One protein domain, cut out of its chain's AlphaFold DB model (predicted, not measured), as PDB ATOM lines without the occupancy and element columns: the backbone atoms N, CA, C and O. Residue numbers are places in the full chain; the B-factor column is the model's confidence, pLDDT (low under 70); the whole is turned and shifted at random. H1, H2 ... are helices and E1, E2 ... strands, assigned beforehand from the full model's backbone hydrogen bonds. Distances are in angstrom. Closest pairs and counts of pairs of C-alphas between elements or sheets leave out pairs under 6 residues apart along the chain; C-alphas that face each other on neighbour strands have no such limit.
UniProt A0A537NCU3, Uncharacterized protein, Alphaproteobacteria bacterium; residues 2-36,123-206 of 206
ATOM      1  N   ARG A   2     146.775 203.009 209.646       92.19
ATOM      2  CA  ARG A   2     145.646 202.917 210.596       92.19
ATOM      3  C   ARG A   2     144.422 202.280 209.930       92.19
ATOM      4  O   ARG A   2     144.043 202.689 208.837       92.19
ATOM      5  N   ILE A   3     143.770 201.326 210.590       92.94
ATOM      6  CA  ILE A   3     142.580 200.649 210.053       92.94
ATOM      7  C   ILE A   3     141.361 201.010 210.893       92.94
ATOM      8  O   ILE A   3     141.404 200.928 212.120       92.94
ATOM      9  N   LEU A   4     140.268 201.384 210.232       93.75
ATOM     10  CA  LEU A   4     138.974 201.616 210.862       93.75
ATOM     11  C   LEU A   4     137.940 200.648 210.288       93.75
ATOM     12  O   LEU A   4     137.880 200.455 209.076       93.75
ATOM     13  N   ILE A   5     137.120 200.049 211.148       92.31
ATOM     14  CA  ILE A   5     135.960 199.240 210.758       92.31
ATOM     15  C   ILE A   5     134.735 199.841 211.439       92.31
ATOM     16  O   ILE A   5     134.700 199.919 212.667       92.31
ATOM     17  N   ASP A   6     133.751 200.273 210.652       91.25
ATOM     18  CA  ASP A   6     132.538 200.943 211.137       91.25
ATOM     19  C   ASP A   6     132.869 202.111 212.089       91.25
ATOM     20  O   ASP A   6     132.356 202.203 213.206       91.25
ATOM     21  N   ASP A   7     133.788 202.975 211.644       89.00
ATOM     22  CA  ASP A   7     134.323 204.141 212.366       89.00
ATOM     23  C   ASP A   7     135.115 203.816 213.655       89.00
ATOM     24  O   ASP A   7     135.476 204.722 214.408       89.00
ATOM     25  N   LYS A   8     135.427 202.540 213.929       91.12
ATOM     26  CA  LYS A   8     136.193 202.122 215.116       91.12
ATOM     27  C   LYS A   8     137.615 201.695 214.746       91.12
ATOM     28  O   LYS A   8     137.764 200.862 213.848       91.12
ATOM     29  N   PRO A   9     138.655 202.211 215.429       92.94
ATOM     30  CA  PRO A   9     140.028 201.798 215.173       92.94
ATOM     31  C   PRO A   9     140.225 200.323 215.538       92.94
ATOM     32  O   PRO A   9     139.686 199.843 216.537       92.94
ATOM     33  N   VAL A  10     141.000 199.610 214.723       93.12
ATOM     34  CA  VAL A  10     141.423 198.229 214.978       93.12
ATOM     35  C   VAL A  10     142.921 198.088 214.716       93.12
ATOM     36  O   VAL A  10     143.451 198.716 213.800       93.12
ATOM     37  N   ASP A  11     143.587 197.234 215.492       87.62
ATOM     38  CA  ASP A  11     145.051 197.084 215.446       87.62
ATOM     39  C   ASP A  11     145.559 196.436 214.147       87.62
ATOM     40  O   ASP A  11     146.713 196.607 213.769       87.62
ATOM     41  N   GLY A  12     144.697 195.698 213.442       86.25
ATOM     42  CA  GLY A  12     145.060 195.011 212.210       86.25
ATOM     43  C   GLY A  12     143.896 194.288 211.537       86.25
ATOM     44  O   GLY A  12     142.846 194.024 212.141       86.25
ATOM     45  N   LEU A  13     144.091 193.941 210.264       84.19
ATOM     46  CA  LEU A  13     143.232 192.997 209.557       84.19
ATOM     47  C   LEU A  13     143.675 191.574 209.911       84.19
ATOM     48  O   LEU A  13     144.844 191.224 209.818       84.19
ATOM     49  N   THR A  14     142.733 190.738 210.340       85.19
ATOM     50  CA  THR A  14     142.998 189.303 210.496       85.19
ATOM     51  C   THR A  14     142.843 188.616 209.143       85.19
ATOM     52  O   THR A  14     142.011 189.034 208.339       85.19
ATOM     53  N   ALA A  15     143.530 187.492 208.912       83.06
ATOM     54  CA  ALA A  15     143.398 186.727 207.663       83.06
ATOM     55  C   ALA A  15     141.935 186.361 207.324       83.06
ATOM     56  O   ALA A  15     141.537 186.299 206.161       83.06
ATOM     57  N   LYS A  16     141.089 186.153 208.345       82.31
ATOM     58  CA  LYS A  16     139.645 185.937 208.163       82.31
ATOM     59  C   LYS A  16     138.938 187.183 207.612       82.31
ATOM     60  O   LYS A  16     138.061 187.045 206.766       82.31
ATOM     61  N   ARG A  17     139.306 188.379 208.087       83.00
ATOM     62  CA  ARG A  17     138.755 189.662 207.620       83.00
ATOM     63  C   ARG A  17     139.241 190.014 206.218       83.00
ATOM     64  O   ARG A  17     138.441 190.461 205.404       83.00
ATOM     65  N   GLU A  18     140.497 189.731 205.897       83.44
ATOM     66  CA  GLU A  18     141.025 189.931 204.542       83.44
ATOM     67  C   GLU A  18     140.261 189.104 203.505       83.44
ATOM     68  O   GLU A  18     139.872 189.622 202.463       83.44
ATOM     69  N   ARG A  19     139.939 187.845 203.827       81.94
ATOM     70  CA  ARG A  19     139.110 186.989 202.958       81.94
ATOM     71  C   ARG A  19     137.679 187.501 202.773       81.94
ATOM     72  O   ARG A  19     137.038 187.131 201.797       81.94
ATOM     73  N   SER A  20     137.173 188.333 203.689       81.75
ATOM     74  CA  SER A  20     135.846 188.959 203.575       81.75
ATOM     75  C   SER A  20     135.835 190.272 202.784       81.75
ATOM     76  O   SER A  20     134.766 190.861 202.602       81.75
ATOM     77  N   LEU A  21     136.994 190.745 202.310       84.38
ATOM     78  CA  LEU A  21     137.078 191.951 201.493       84.38
ATOM     79  C   LEU A  21     136.449 191.713 200.120       84.38
ATOM     80  O   LEU A  21     136.976 190.984 199.278       84.38
ATOM     81  N   MET A  22     135.328 192.381 199.870       83.88
ATOM     82  CA  MET A  22     134.696 192.407 198.558       83.88
ATOM     83  C   MET A  22     135.319 193.511 197.711       83.88
ATOM     84  O   MET A  22     134.840 194.642 197.679       83.88
ATOM     85  N   LEU A  23     136.399 193.156 197.021       86.25
ATOM     86  CA  LEU A  23     137.087 194.035 196.085       86.25
ATOM     87  C   LEU A  23     136.520 193.850 194.669       86.25
ATOM     88  O   LEU A  23     136.345 192.722 194.204       86.25
ATOM     89  N   GLY A  24     136.275 194.951 193.962       84.50
ATOM     90  CA  GLY A  24     135.774 194.969 192.588       84.50
ATOM     91  C   GLY A  24     136.713 194.312 191.567       84.50
ATOM     92  O   GLY A  24     137.759 193.751 191.894       84.50
ATOM     93  N   LYS A  25     136.360 194.372 190.280       87.81
ATOM     94  CA  LYS A  25     137.200 193.814 189.203       87.81
ATOM     95  C   LYS A  25     138.530 194.582 189.091       87.81
ATOM     96  O   LYS A  25     138.536 195.810 189.172       87.81
ATOM     97  N   VAL A  26     139.637 193.857 188.890       90.25
ATOM     98  CA  VAL A  26     140.943 194.458 188.560       90.25
ATOM     99  C   VAL A  26     140.847 195.133 187.193       90.25
ATOM    100  O   VAL A  26     140.328 194.534 186.248       90.25
ATOM    101  N   GLN A  27     141.316 196.375 187.093       91.88
ATOM    102  CA  GLN A  27     141.401 197.106 185.830       91.88
ATOM    103  C   GLN A  27     142.749 197.819 185.716       91.88
ATOM    104  O   GLN A  27     143.229 198.425 186.676       91.88
ATOM    105  N   ASP A  28     143.339 197.775 184.523       89.88
ATOM    106  CA  ASP A  28     144.652 198.376 184.256       89.88
ATOM    107  C   ASP A  28     144.610 199.902 184.296       89.88
ATOM    108  O   ASP A  28     145.585 200.547 184.691       89.88
ATOM    109  N   SER A  29     143.460 200.474 183.931       94.88
ATOM    110  CA  SER A  29     143.174 201.889 184.093       94.88
ATOM    111  C   SER A  29     141.747 202.109 184.573       94.88
ATOM    112  O   SER A  29     140.802 201.541 184.031       94.88
ATOM    113  N   VAL A  30     141.592 202.966 185.581       96.50
ATOM    114  CA  VAL A  30     140.293 203.410 186.091       96.50
ATOM    115  C   VAL A  30     140.267 204.928 186.065       96.50
ATOM    116  O   VAL A  30     141.226 205.581 186.470       96.50
ATOM    117  N   LYS A  31     139.160 205.498 185.594       97.25
ATOM    118  CA  LYS A  31     138.923 206.943 185.589       97.25
ATOM    119  C   LYS A  31     137.662 207.264 186.374       97.25
ATOM    120  O   LYS A  31     136.682 206.516 186.319       97.25
ATOM    121  N   GLY A  32     137.680 208.400 187.047       97.06
ATOM    122  CA  GLY A  32     136.532 208.966 187.729       97.06
ATOM    123  C   GLY A  32     136.706 210.456 187.953       97.06
ATOM    124  O   GLY A  32     137.677 211.066 187.508       97.06
ATOM    125  N   THR A  33     135.741 211.039 188.638       97.56
ATOM    126  CA  THR A  33     135.705 212.456 188.989       97.56
ATOM    127  C   THR A  33     135.208 212.584 190.416       97.56
ATOM    128  O   THR A  33     134.372 211.789 190.858       97.56
ATOM    129  N   VAL A  34     135.724 213.568 191.149       97.62
ATOM    130  CA  VAL A  34     135.184 213.901 192.468       97.62
ATOM    131  C   VAL A  34     133.808 214.527 192.289       97.62
ATOM    132  O   VAL A  34     133.639 215.461 191.507       97.62
ATOM    133  N   LEU A  35     132.826 214.006 193.010       97.44
ATOM    134  CA  LEU A  35     131.458 214.498 192.999       97.44
ATOM    135  C   LEU A  35     131.290 215.609 194.029       97.44
ATOM    136  O   LEU A  35     131.912 215.608 195.094       97.44
ATOM    137  N   THR A  36     130.375 216.531 193.756       96.88
ATOM    138  CA  THR A  36     129.879 217.421 194.805       96.88
ATOM    139  C   THR A  36     129.111 216.612 195.865       96.88
ATOM    140  O   THR A  36     128.534 215.561 195.558       96.88
ATOM    141  N   THR A 123     137.232 217.466 190.045       97.88
ATOM    142  CA  THR A 123     138.613 217.023 189.815       97.88
ATOM    143  C   THR A 123     138.630 215.613 189.230       97.88
ATOM    144  O   THR A 123     138.059 214.681 189.803       97.88
ATOM    145  N   ALA A 124     139.297 215.447 188.087       97.81
ATOM    146  CA  ALA A 124     139.490 214.147 187.459       97.81
ATOM    147  C   ALA A 124     140.473 213.300 188.272       97.81
ATOM    148  O   ALA A 124     141.540 213.774 188.657       97.81
ATOM    149  N   ILE A 125     140.129 212.037 188.494       97.62
ATOM    150  CA  ILE A 125     140.986 211.055 189.150       97.62
ATOM    151  C   ILE A 125     141.235 209.924 188.166       97.62
ATOM    152  O   ILE A 125     140.303 209.382 187.563       97.62
ATOM    153  N   ARG A 126     142.502 209.555 187.998       97.56
ATOM    154  CA  ARG A 126     142.898 208.435 187.150       97.56
ATOM    155  C   ARG A 126     143.876 207.546 187.888       97.56
ATOM    156  O   ARG A 126     144.827 208.023 188.486       97.56
ATOM    157  N   LEU A 127     143.653 206.251 187.788       95.94
ATOM    158  CA  LEU A 127     144.571 205.223 188.233       95.94
ATOM    159  C   LEU A 127     145.058 204.477 186.995       95.94
ATOM    160  O   LEU A 127     144.234 204.029 186.199       95.94
ATOM    161  N   ASP A 128     146.369 204.369 186.805       95.56
ATOM    162  CA  ASP A 128     146.972 203.587 185.724       95.56
ATOM    163  C   ASP A 128     148.383 203.108 186.096       95.56
ATOM    164  O   ASP A 128     148.833 203.281 187.226       95.56
ATOM    165  N   ALA A 129     149.079 202.425 185.183       93.25
ATOM    166  CA  ALA A 129     150.421 201.886 185.426       93.25
ATOM    167  C   ALA A 129     151.432 202.932 185.941       93.25
ATOM    168  O   ALA A 129     152.298 202.577 186.734       93.25
ATOM    169  N   SER A 130     151.295 204.205 185.554       91.94
ATOM    170  CA  SER A 130     152.212 205.275 185.965       91.94
ATOM    171  C   SER A 130     152.001 205.733 187.409       91.94
ATOM    172  O   SER A 130     152.958 206.144 188.063       91.94
ATOM    173  N   GLY A 131     150.772 205.647 187.925       95.19
ATOM    174  CA  GLY A 131     150.461 206.163 189.251       95.19
ATOM    175  C   GLY A 131     148.988 206.482 189.478       95.19
ATOM    176  O   GLY A 131     148.097 206.070 188.727       95.19
ATOM    177  N   LEU A 132     148.758 207.265 190.530       96.69
ATOM    178  CA  LEU A 132     147.498 207.935 190.821       96.69
ATOM    179  C   LEU A 132     147.592 209.385 190.338       96.69
ATOM    180  O   LEU A 132     148.444 210.141 190.792       96.69
ATOM    181  N   SER A 133     146.719 209.789 189.424       97.00
ATOM    182  CA  SER A 133     146.577 211.179 188.990       97.00
ATOM    183  C   SER A 133     145.368 211.833 189.652       97.00
ATOM    184  O   SER A 133     144.284 211.243 189.663       97.00
ATOM    185  N   ILE A 134     145.542 213.057 190.152       96.56
ATOM    186  CA  ILE A 134     144.489 213.894 190.742       96.56
ATOM    187  C   ILE A 134     144.574 215.275 190.097       96.56
ATOM    188  O   ILE A 134     145.504 216.045 190.336       96.56
ATOM    189  N   GLY A 135     143.608 215.584 189.237       95.38
ATOM    190  CA  GLY A 135     143.649 216.771 188.394       95.38
ATOM    191  C   GLY A 135     144.860 216.726 187.463       95.38
ATOM    192  O   GLY A 135     144.967 215.836 186.623       95.38
ATOM    193  N   VAL A 136     145.760 217.698 187.618       94.25
ATOM    194  CA  VAL A 136     147.009 217.802 186.844       94.25
ATOM    195  C   VAL A 136     148.193 217.104 187.514       94.25
ATOM    196  O   VAL A 136     149.235 216.931 186.886       94.25
ATOM    197  N   GLU A 137     148.059 216.716 188.782       95.56
ATOM    198  CA  GLU A 137     149.146 216.116 189.547       95.56
ATOM    199  C   GLU A 137     149.181 214.602 189.342       95.56
ATOM    200  O   GLU A 137     148.139 213.945 189.300       95.56
ATOM    201  N   VAL A 138     150.388 214.043 189.229       96.19
ATOM    202  CA  VAL A 138     150.614 212.603 189.087       96.19
ATOM    203  C   VAL A 138     151.532 212.137 190.205       96.19
ATOM    204  O   VAL A 138     152.654 212.621 190.344       96.19
ATOM    205  N   PHE A 139     151.050 211.173 190.980       96.38
ATOM    206  CA  PHE A 139     151.765 210.550 192.081       96.38
ATOM    207  C   PHE A 139     152.172 209.141 191.676       96.38
ATOM    208  O   PHE A 139     151.320 208.280 191.441       96.38
ATOM    209  N   ALA A 140     153.477 208.903 191.581       95.19
ATOM    210  CA  ALA A 140     154.007 207.582 191.269       95.19
ATOM    211  C   ALA A 140     153.708 206.599 192.411       95.19
ATOM    212  O   ALA A 140     153.755 206.982 193.582       95.19
ATOM    213  N   TRP A 141     153.460 205.326 192.091       94.94
ATOM    214  CA  TRP A 141     153.142 204.306 193.100       94.94
ATOM    215  C   TRP A 141     154.145 204.235 194.261       94.94
ATOM    216  O   TRP A 141     153.686 204.256 195.397       94.94
ATOM    217  N   PRO A 142     155.474 204.263 194.033       93.94
ATOM    218  CA  PRO A 142     156.445 204.202 195.131       93.94
ATOM    219  C   PRO A 142     156.449 205.438 196.040       93.94
ATOM    220  O   PRO A 142     157.028 205.409 197.117       93.94
ATOM    221  N   SER A 143     155.846 206.547 195.599       94.31
ATOM    222  CA  SER A 143     155.734 207.770 196.402       94.31
ATOM    223  C   SER A 143     154.491 207.797 197.289       94.31
ATOM    224  O   SER A 143     154.346 208.720 198.086       94.31
ATOM    225  N   LEU A 144     153.590 206.823 197.130       95.88
ATOM    226  CA  LEU A 144     152.316 206.750 197.828       95.88
ATOM    227  C   LEU A 144     152.394 205.733 198.964       95.88
ATOM    228  O   LEU A 144     152.784 204.590 198.751       95.88
ATOM    229  N   ALA A 145     151.932 206.124 200.146       94.94
ATOM    230  CA  ALA A 145     151.752 205.223 201.277       94.94
ATOM    231  C   ALA A 145     150.312 205.291 201.792       94.94
ATOM    232  O   ALA A 145     149.661 206.335 201.724       94.94
ATOM    233  N   ILE A 146     149.803 204.177 202.323       95.69
ATOM    234  CA  ILE A 146     148.482 204.150 202.958       95.69
ATOM    235  C   ILE A 146     148.619 204.652 204.394       95.69
ATOM    236  O   ILE A 146     149.169 203.975 205.269       95.69
ATOM    237  N   GLU A 147     148.063 205.828 204.659       94.81
ATOM    238  CA  GLU A 147     147.985 206.371 206.009       94.81
ATOM    239  C   GLU A 147     146.849 205.703 206.780       94.81
ATOM    240  O   GLU A 147     147.072 205.150 207.863       94.81
ATOM    241  N   SER A 148     145.644 205.689 206.201       94.62
ATOM    242  CA  SER A 148     144.497 205.008 206.790       94.62
ATOM    243  C   SER A 148     143.538 204.402 205.778       94.62
ATOM    244  O   SER A 148     143.360 204.914 204.676       94.62
ATOM    245  N   VAL A 149     142.862 203.338 206.197       95.69
ATOM    246  CA  VAL A 149     141.771 202.707 205.453       95.69
ATOM    247  C   VAL A 149     140.538 202.605 206.341       95.69
ATOM    248  O   VAL A 149     140.623 202.184 207.495       95.69
ATOM    249  N   GLU A 150     139.391 202.993 205.796       95.69
ATOM    250  CA  GLU A 150     138.095 202.882 206.457       95.69
ATOM    251  C   GLU A 150     137.259 201.823 205.748       95.69
ATOM    252  O   GLU A 150     136.985 201.911 204.546       95.69
ATOM    253  N   PHE A 151     136.848 200.818 206.511       94.69
ATOM    254  CA  PHE A 151     135.963 199.758 206.074       94.69
ATOM    255  C   PHE A 151     134.575 199.939 206.674       94.69
ATOM    256  O   PHE A 151     134.434 200.256 207.855       94.69
ATOM    257  N   THR A 152     133.560 199.606 205.886       91.75
ATOM    258  CA  THR A 152     132.221 199.308 206.402       91.75
ATOM    259  C   THR A 152     131.991 197.813 206.340       91.75
ATOM    260  O   THR A 152     132.272 197.170 205.318       91.75
ATOM    261  N   SER A 153     131.480 197.263 207.436       90.12
ATOM    262  CA  SER A 153     131.076 195.871 207.510       90.12
ATOM    263  C   SER A 153     129.582 195.717 207.227       90.12
ATOM    264  O   SER A 153     128.745 196.566 207.536       90.12
ATOM    265  N   GLY A 154     129.240 194.614 206.581       84.56
ATOM    266  CA  GLY A 154     127.873 194.178 206.370       84.56
ATOM    267  C   GLY A 154     127.780 192.672 206.540       84.56
ATOM    268  O   GLY A 154     128.778 191.959 206.476       84.56
ATOM    269  N   SER A 155     126.566 192.181 206.739       80.75
ATOM    270  CA  SER A 155     126.278 190.754 206.758       80.75
ATOM    271  C   SER A 155     125.294 190.450 205.642       80.75
ATOM    272  O   SER A 155     124.236 191.078 205.553       80.75
ATOM    273  N   LEU A 156     125.670 189.527 204.761       73.69
ATOM    274  CA  LEU A 156     124.766 188.959 203.773       73.69
ATOM    275  C   LEU A 156     124.324 187.575 204.260       73.69
ATOM    276  O   LEU A 156     125.181 186.724 204.525       73.69
ATOM    277  N   PRO A 157     123.011 187.323 204.381       68.94
ATOM    278  CA  PRO A 157     122.519 185.983 204.659       68.94
ATOM    279  C   PRO A 157     122.847 185.054 203.481       68.94
ATOM    280  O   PRO A 157     122.615 185.399 202.324       68.94
ATOM    281  N   SER A 158     123.402 183.880 203.783       66.69
ATOM    282  CA  SER A 158     123.774 182.838 202.825       66.69
ATOM    283  C   SER A 158     123.401 181.468 203.401       66.69
ATOM    284  O   SER A 158     124.225 180.781 204.016       66.69
ATOM    285  N   GLY A 159     122.133 181.083 203.226       73.69
ATOM    286  CA  GLY A 159     121.563 179.886 203.858       73.69
ATOM    287  C   GLY A 159     121.568 180.008 205.386       73.69
ATOM    288  O   GLY A 159     121.244 181.070 205.914       73.69
ATOM    289  N   ASP A 160     122.008 178.954 206.078       69.88
ATOM    290  CA  ASP A 160     122.141 178.922 207.546       69.88
ATOM    291  C   ASP A 160     123.362 179.699 208.076       69.88
ATOM    292  O   ASP A 160     123.594 179.784 209.283       69.88
ATOM    293  N   THR A 161     124.164 180.280 207.181       68.25
ATOM    294  CA  THR A 161     125.360 181.048 207.541       68.25
ATOM    295  C   THR A 161     125.242 182.502 207.109       68.25
ATOM    296  O   THR A 161     124.627 182.833 206.098       68.25
ATOM    297  N   SER A 162     125.852 183.406 207.875       72.38
ATOM    298  CA  SER A 162     126.052 184.788 207.444       72.38
ATOM    299  C   SER A 162     127.453 184.944 206.873       72.38
ATOM    300  O   SER A 162     128.446 184.584 207.508       72.38
ATOM    301  N   THR A 163     127.537 185.492 205.664       77.81
ATOM    302  CA  THR A 163     128.816 185.909 205.098       77.81
ATOM    303  C   THR A 163     129.026 187.366 205.467       77.81
ATOM    304  O   THR A 163     128.306 188.251 204.998       77.81
ATOM    305  N   ASN A 164     130.014 187.615 206.322       82.31
ATOM    306  CA  ASN A 164     130.472 188.972 206.571       82.31
ATOM    307  C   ASN A 164     131.128 189.497 205.300       82.31
ATOM    308  O   ASN A 164     131.989 188.837 204.721       82.31
ATOM    309  N   ILE A 165     130.711 190.682 204.888       86.31
ATOM    310  CA  ILE A 165     131.287 191.418 203.777       86.31
ATOM    311  C   ILE A 165     131.930 192.682 204.314       86.31
ATOM    312  O   ILE A 165     131.350 193.398 205.129       86.31
ATOM    313  N   MET A 166     133.141 192.954 203.854       89.44
ATOM    314  CA  MET A 166     133.847 194.188 204.156       89.44
ATOM    315  C   MET A 166     134.087 194.947 202.862       89.44
ATOM    316  O   MET A 166     134.547 194.389 201.864       89.44
ATOM    317  N   LEU A 167     133.744 196.228 202.885       92.62
ATOM    318  CA  LEU A 167     133.891 197.137 201.760       92.62
ATOM    319  C   LEU A 167     134.800 198.279 202.184       92.62
ATOM    320  O   LEU A 167     134.591 198.850 203.252       92.62
ATOM    321  N   ILE A 168     135.766 198.637 201.341       95.06
ATOM    322  CA  ILE A 168     136.539 199.858 201.556       95.06
ATOM    323  C   ILE A 168     135.624 201.039 201.233       95.06
ATOM    324  O   ILE A 168     135.088 201.145 200.124       95.06
ATOM    325  N   GLU A 169     135.404 201.907 202.213       95.19
ATOM    326  CA  GLU A 169     134.684 203.161 202.014       95.19
ATOM    327  C   GLU A 169     135.624 204.288 201.635       95.19
ATOM    328  O   GLU A 169     135.294 205.082 200.752       95.19
ATOM    329  N   ARG A 170     136.778 204.358 202.294       96.62
ATOM    330  CA  ARG A 170     137.695 205.476 202.145       96.62
ATOM    331  C   ARG A 170     139.141 205.037 202.330       96.62
ATOM    332  O   ARG A 170     139.447 204.209 203.188       96.62
ATOM    333  N   LEU A 171     140.018 205.611 201.518       96.69
ATOM    334  CA  LEU A 171     141.466 205.498 201.632       96.69
ATOM    335  C   LEU A 171     142.050 206.887 201.830       96.69
ATOM    336  O   LEU A 171     141.795 207.780 201.026       96.69
ATOM    337  N   SER A 172     142.857 207.035 202.869       96.62
ATOM    338  CA  SER A 172     143.718 208.194 203.068       96.62
ATOM    339  C   SER A 172     145.146 207.768 202.761       96.62
ATOM    340  O   SER A 172     145.657 206.799 203.330       96.62
ATOM    341  N   LEU A 173     145.764 208.475 201.830       96.44
ATOM    342  CA  LEU A 173     147.097 208.230 201.316       96.44
ATOM    343  C   LEU A 173     147.983 209.435 201.620       96.44
ATOM    344  O   LEU A 173     147.506 210.569 201.682       96.44
ATOM    345  N   THR A 174     149.282 209.197 201.719       95.75
ATOM    346  CA  THR A 174     150.292 210.250 201.787       95.75
ATOM    347  C   THR A 174     151.234 210.151 200.596       95.75
ATOM    348  O   THR A 174     151.633 209.061 200.193       95.75
ATOM    349  N   ALA A 175     151.575 211.306 200.027       93.50
ATOM    350  CA  ALA A 175     152.594 211.478 198.999       93.50
ATOM    351  C   ALA A 175     153.608 212.522 199.484       93.50
ATOM    352  O   ALA A 175     153.477 213.722 199.216       93.50
ATOM    353  N   GLY A 176     154.575 212.084 200.293       90.19
ATOM    354  CA  GLY A 176     155.429 212.998 201.057       90.19
ATOM    355  C   GLY A 176     154.582 213.872 202.006       90.19
ATOM    356  O   GLY A 176     153.859 213.318 202.830       90.19
ATOM    357  N   PRO A 177     154.624 215.219 201.905       90.31
ATOM    358  CA  PRO A 177     153.838 216.109 202.765       90.31
ATOM    359  C   PRO A 177     152.364 216.242 202.343       90.31
ATOM    360  O   PRO A 177     151.587 216.887 203.045       90.31
ATOM    361  N   LYS A 178     151.969 215.701 201.182       92.62
ATOM    362  CA  LYS A 178     150.602 215.826 200.665       92.62
ATOM    363  C   LYS A 178     149.726 214.688 201.181       92.62
ATOM    364  O   LYS A 178     150.039 213.522 200.948       92.62
ATOM    365  N   ALA A 179     148.614 215.037 201.821       93.75
ATOM    366  CA  ALA A 179     147.542 214.104 202.146       93.75
ATOM    367  C   ALA A 179     146.551 214.019 200.979       93.75
ATOM    368  O   ALA A 179     146.169 215.034 200.395       93.75
ATOM    369  N   ILE A 180     146.144 212.803 200.638       95.19
ATOM    370  CA  ILE A 180     145.246 212.492 199.529       95.19
ATOM    371  C   ILE A 180     144.137 211.597 200.066       95.19
ATOM    372  O   ILE A 180     144.411 210.498 200.542       95.19
ATOM    373  N   ALA A 181     142.878 212.011 199.941       96.75
ATOM    374  CA  ALA A 181     141.749 211.135 200.229       96.75
ATOM    375  C   ALA A 181     141.099 210.596 198.951       96.75
ATOM    376  O   ALA A 181     140.948 211.303 197.956       96.75
ATOM    377  N   LEU A 182     140.646 209.346 199.013       97.50
ATOM    378  CA  LEU A 182     139.774 208.705 198.039       97.50
ATOM    379  C   LEU A 182     138.561 208.152 198.790       97.50
ATOM    380  O   LEU A 182     138.702 207.218 199.574       97.50
ATOM    381  N   ASP A 183     137.367 208.695 198.550       97.38
ATOM    382  CA  ASP A 183     136.113 208.181 199.116       97.38
ATOM    383  C   ASP A 183     135.237 207.552 198.023       97.38
ATOM    384  O   ASP A 183     134.911 208.161 197.001       97.38
ATOM    385  N   ARG A 184     134.844 206.300 198.253       96.19
ATOM    386  CA  ARG A 184     134.078 205.462 197.327       96.19
ATOM    387  C   ARG A 184     132.758 206.093 196.888       96.19
ATOM    388  O   ARG A 184     132.317 205.841 195.768       96.19
ATOM    389  N   ALA A 185     132.085 206.815 197.777       95.81
ATOM    390  CA  ALA A 185     130.757 207.364 197.541       95.81
ATOM    391  C   ALA A 185     130.800 208.813 197.027       95.81
ATOM    392  O   ALA A 185     129.833 209.270 196.421       95.81
ATOM    393  N   MET A 186     131.927 209.505 197.214       97.44
ATOM    394  CA  MET A 186     132.158 210.875 196.740       97.44
ATOM    395  C   MET A 186     132.851 210.943 195.372       97.44
ATOM    396  O   MET A 186     133.282 212.013 194.954       97.44
ATOM    397  N   MET A 187     132.976 209.822 194.657       97.38
ATOM    398  CA  MET A 187     133.631 209.769 193.348       97.38
ATOM    399  C   MET A 187     132.828 208.953 192.338       97.38
ATOM    400  O   MET A 187     132.313 207.871 192.642       97.38
ATOM    401  N   GLN A 188     132.799 209.411 191.087       96.38
ATOM    402  CA  GLN A 188     132.367 208.573 189.974       96.38
ATOM    403  C   GLN A 188     133.320 207.377 189.846       96.38
ATOM    404  O   GLN A 188     134.536 207.539 189.888       96.38
ATOM    405  N   ASN A 189     132.776 206.164 189.703       95.50
ATOM    406  CA  ASN A 189     133.549 204.913 189.735       95.50
ATOM    407  C   ASN A 189     134.371 204.718 191.024       95.50
ATOM    408  O   ASN A 189     135.347 203.966 191.017       95.50
ATOM    409  N   GLY A 190     133.964 205.338 192.140       95.19
ATOM    410  CA  GLY A 190     134.721 205.318 193.391       95.19
ATOM    411  C   GLY A 190     135.027 203.917 193.920       95.19
ATOM    412  O   GLY A 190     136.117 203.700 194.429       95.19
ATOM    413  N   ILE A 191     134.136 202.939 193.702       94.50
ATOM    414  CA  ILE A 191     134.387 201.516 194.013       94.50
ATOM    415  C   ILE A 191     135.667 201.032 193.332       94.50
ATOM    416  O   ILE A 191     136.571 200.515 193.973       94.50
ATOM    417  N   LEU A 192     135.749 201.222 192.015       95.56
ATOM    418  CA  LEU A 192     136.868 200.733 191.220       95.56
ATOM    419  C   LEU A 192     138.147 201.507 191.537       95.56
ATOM    420  O   LEU A 192     139.206 200.891 191.592       95.56
ATOM    421  N   LEU A 193     138.054 202.824 191.748       96.69
ATOM    422  CA  LEU A 193     139.206 203.658 192.092       96.69
ATOM    423  C   LEU A 193     139.819 203.241 193.428       96.69
ATOM    424  O   LEU A 193     141.012 202.958 193.489       96.69
ATOM    425  N   VAL A 194     138.995 203.157 194.473       96.94
ATOM    426  CA  VAL A 194     139.426 202.798 195.826       96.94
ATOM    427  C   VAL A 194     139.977 201.370 195.850       96.94
ATOM    428  O   VAL A 194     141.110 201.162 196.277       96.94
ATOM    429  N   ASP A 195     139.244 200.395 195.308       95.38
ATOM    430  CA  ASP A 195     139.657 198.987 195.359       95.38
ATOM    431  C   ASP A 195     140.944 198.721 194.560       95.38
ATOM    432  O   ASP A 195     141.812 197.971 195.013       95.38
ATOM    433  N   ASN A 196     141.096 199.323 193.371       95.25
ATOM    434  CA  ASN A 196     142.318 199.153 192.576       95.25
ATOM    435  C   ASN A 196     143.504 199.910 193.190       95.25
ATOM    436  O   ASN A 196     144.623 199.407 193.122       95.25
ATOM    437  N   CYS A 197     143.279 201.067 193.822       96.12
ATOM    438  CA  CYS A 197     144.334 201.792 194.532       96.12
ATOM    439  C   CYS A 197     144.844 200.986 195.728       96.12
ATOM    440  O   CYS A 197     146.048 200.776 195.856       96.12
ATOM    441  N   TRP A 198     143.924 200.469 196.549       95.06
ATOM    442  CA  TRP A 198     144.249 199.587 197.668       95.06
ATOM    443  C   TRP A 198     145.065 198.378 197.213       95.06
ATOM    444  O   TRP A 198     146.140 198.129 197.747       95.06
ATOM    445  N   ARG A 199     144.599 197.654 196.187       92.50
ATOM    446  CA  ARG A 199     145.304 196.466 195.682       92.50
ATOM    447  C   ARG A 199     146.724 196.765 195.228       92.50
ATOM    448  O   ARG A 199     147.606 195.962 195.493       92.50
ATOM    449  N   ARG A 200     146.944 197.879 194.528       92.56
ATOM    450  CA  ARG A 200     148.276 198.224 194.017       92.56
ATOM    451  C   ARG A 200     149.249 198.562 195.132       92.56
ATOM    452  O   ARG A 200     150.367 198.070 195.107       92.56
ATOM    453  N   LEU A 201     148.806 199.352 196.103       92.06
ATOM    454  CA  LEU A 201     149.640 199.740 197.237       92.06
ATOM    455  C   LEU A 201     149.884 198.574 198.197       92.06
ATOM    456  O   LEU A 201     150.973 198.448 198.727       92.06
ATOM    457  N   HIS A 202     148.908 197.683 198.368       86.31
ATOM    458  CA  HIS A 202     149.056 196.499 199.216       86.31
ATOM    459  C   HIS A 202     149.852 195.363 198.546       86.31
ATOM    460  O   HIS A 202     150.333 194.458 199.221       86.31
ATOM    461  N   ALA A 203     149.951 195.349 197.213       79.06
ATOM    462  CA  ALA A 203     150.761 194.377 196.477       79.06
ATOM    463  C   ALA A 203     152.209 194.842 196.252       79.06
ATOM    464  O   ALA A 203     153.036 194.039 195.822       79.06
ATOM    465  N   ALA A 204     152.512 196.121 196.495       62.19
ATOM    466  CA  ALA A 204     153.873 196.628 196.426       62.19
ATOM    467  C   ALA A 204     154.674 196.084 197.627       62.19
ATOM    468  O   ALA A 204     154.181 196.171 198.751       62.19
ATOM    469  N   PRO A 205     155.861 195.486 197.417       50.03
ATOM    470  CA  PRO A 205     156.759 195.169 198.520       50.03
ATOM    471  C   PRO A 205     157.248 196.471 199.170       50.03
ATOM    472  O   PRO A 205     157.580 197.413 198.445       50.03
ATOM    473  N   ASP A 206     157.254 196.500 200.506       49.06
ATOM    474  CA  ASP A 206     157.849 197.575 201.317       49.06
ATOM    475  C   ASP A 206     159.346 197.770 201.008       49.06
ATOM    476  O   ASP A 206     160.052 196.753 200.783       49.06
TER     477      ASP A 206
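What this domain is: This is residues 2 to 36 and 123 to 206 of the 206 residues of an uncharacterized protein of Alphaproteobacteria bacterium (UniProt A0A537NCU3). A twisted, curled sheet of five strands covers one side of helix H2, and a smaller sheet of four strands covers the other, with H2 between them as the core. The long hairpin E7 and E8 runs past H2 to its turn at residues 159 and 160, at one end of the longest axis, and small H1 only grazes the large sheet. The printed part has 119 residues, with named elements in the order E1 E2 H1 E3 E4 E5 E6 E7 E8 E9 H2, and its class is mixed, helices and strands. The large sheet runs E2, E1, E7, E8, E9 and is mixed; the small one runs E3, E4, E5, E6 and is antiparallel. The whole is compact, with a radius of gyration of the C-alphas of 14.7 A, yet elongated, spanning 50 by 27 by 26 A.

Where its parts are: Find C-alpha 144 at (152.316, 206.750, 197.828), where E7, residues 144 to 158, begins; it is 37.6 A long and bends by 67 degrees at residue 147. E8, residues 161 to 175, returns over 41.7 A, and E9, residues 178 to 183, measures 16.5 A. Look for E1 at residues 2 to 5, from C-alpha 2 at (145.646, 202.917, 210.596), then E2 at 8 to 10 and H1 at 15 to 19. The small sheet holds E3, residues 30 to 33, E4, 124 to 128, E5, 131 to 134, and E6, 137 to 139. H2, residues 190 to 203, runs 19.7 A to C-alpha 203 at (150.761, 194.377, 196.477).

How they stand to each other: In the large sheet E7, E8 and E9 form a meander, each strand the antiparallel neighbour of the one before; look at N 154 and O 165, 2.8 A, and N 173 and O 180, 2.8 A. E1 is parallel to E7, with N 4 and O 149 at 2.9 A, and antiparallel to E2, with N 10 and O 3 at 2.9 A. H2 is on this sheet at a height of 7.8 A, two layers, a helix on one face of a sheet; it lies over E7 and E8, across the strands at 63 degrees to E7 on the local plane. Its closest C-alphas to E8 are those of Val 194 and Leu 171, 6.7 A. H2 is also on the small sheet, again two layers, at a height of 9.6 A over E3 and E4, slantwise at 48 degrees to E3 on the local plane; the closest C-alphas of H2 and E3 are those of Leu 193 and Val 30, 6.1 A. There E4, E5 and E6 form a second meander, with N 133 and O 126 at 2.8 A and N 139 and O 132 at 2.8 A; N 32 and O 125 of E3 and E4 are 2.8 A apart. H1 grazes the large sheet with residues 16 to 19 and is apart from H2. In H1 and H2 every O i to N i+4 pair is within hydrogen-bond range.

The domain as a whole: The two C-alphas farthest apart, those of Val 136 and Asp 160, are 50.6 A from each other. Residues 37 to 122 are not printed, and C-alphas 36 and 123 are 10.1 A apart across the cut. Of the links printed whole, none is long. Look for pLDDT under 70 at residues 157 to 158, 160 to 161 and 204 to 206; the mean of the printed part is 90.3.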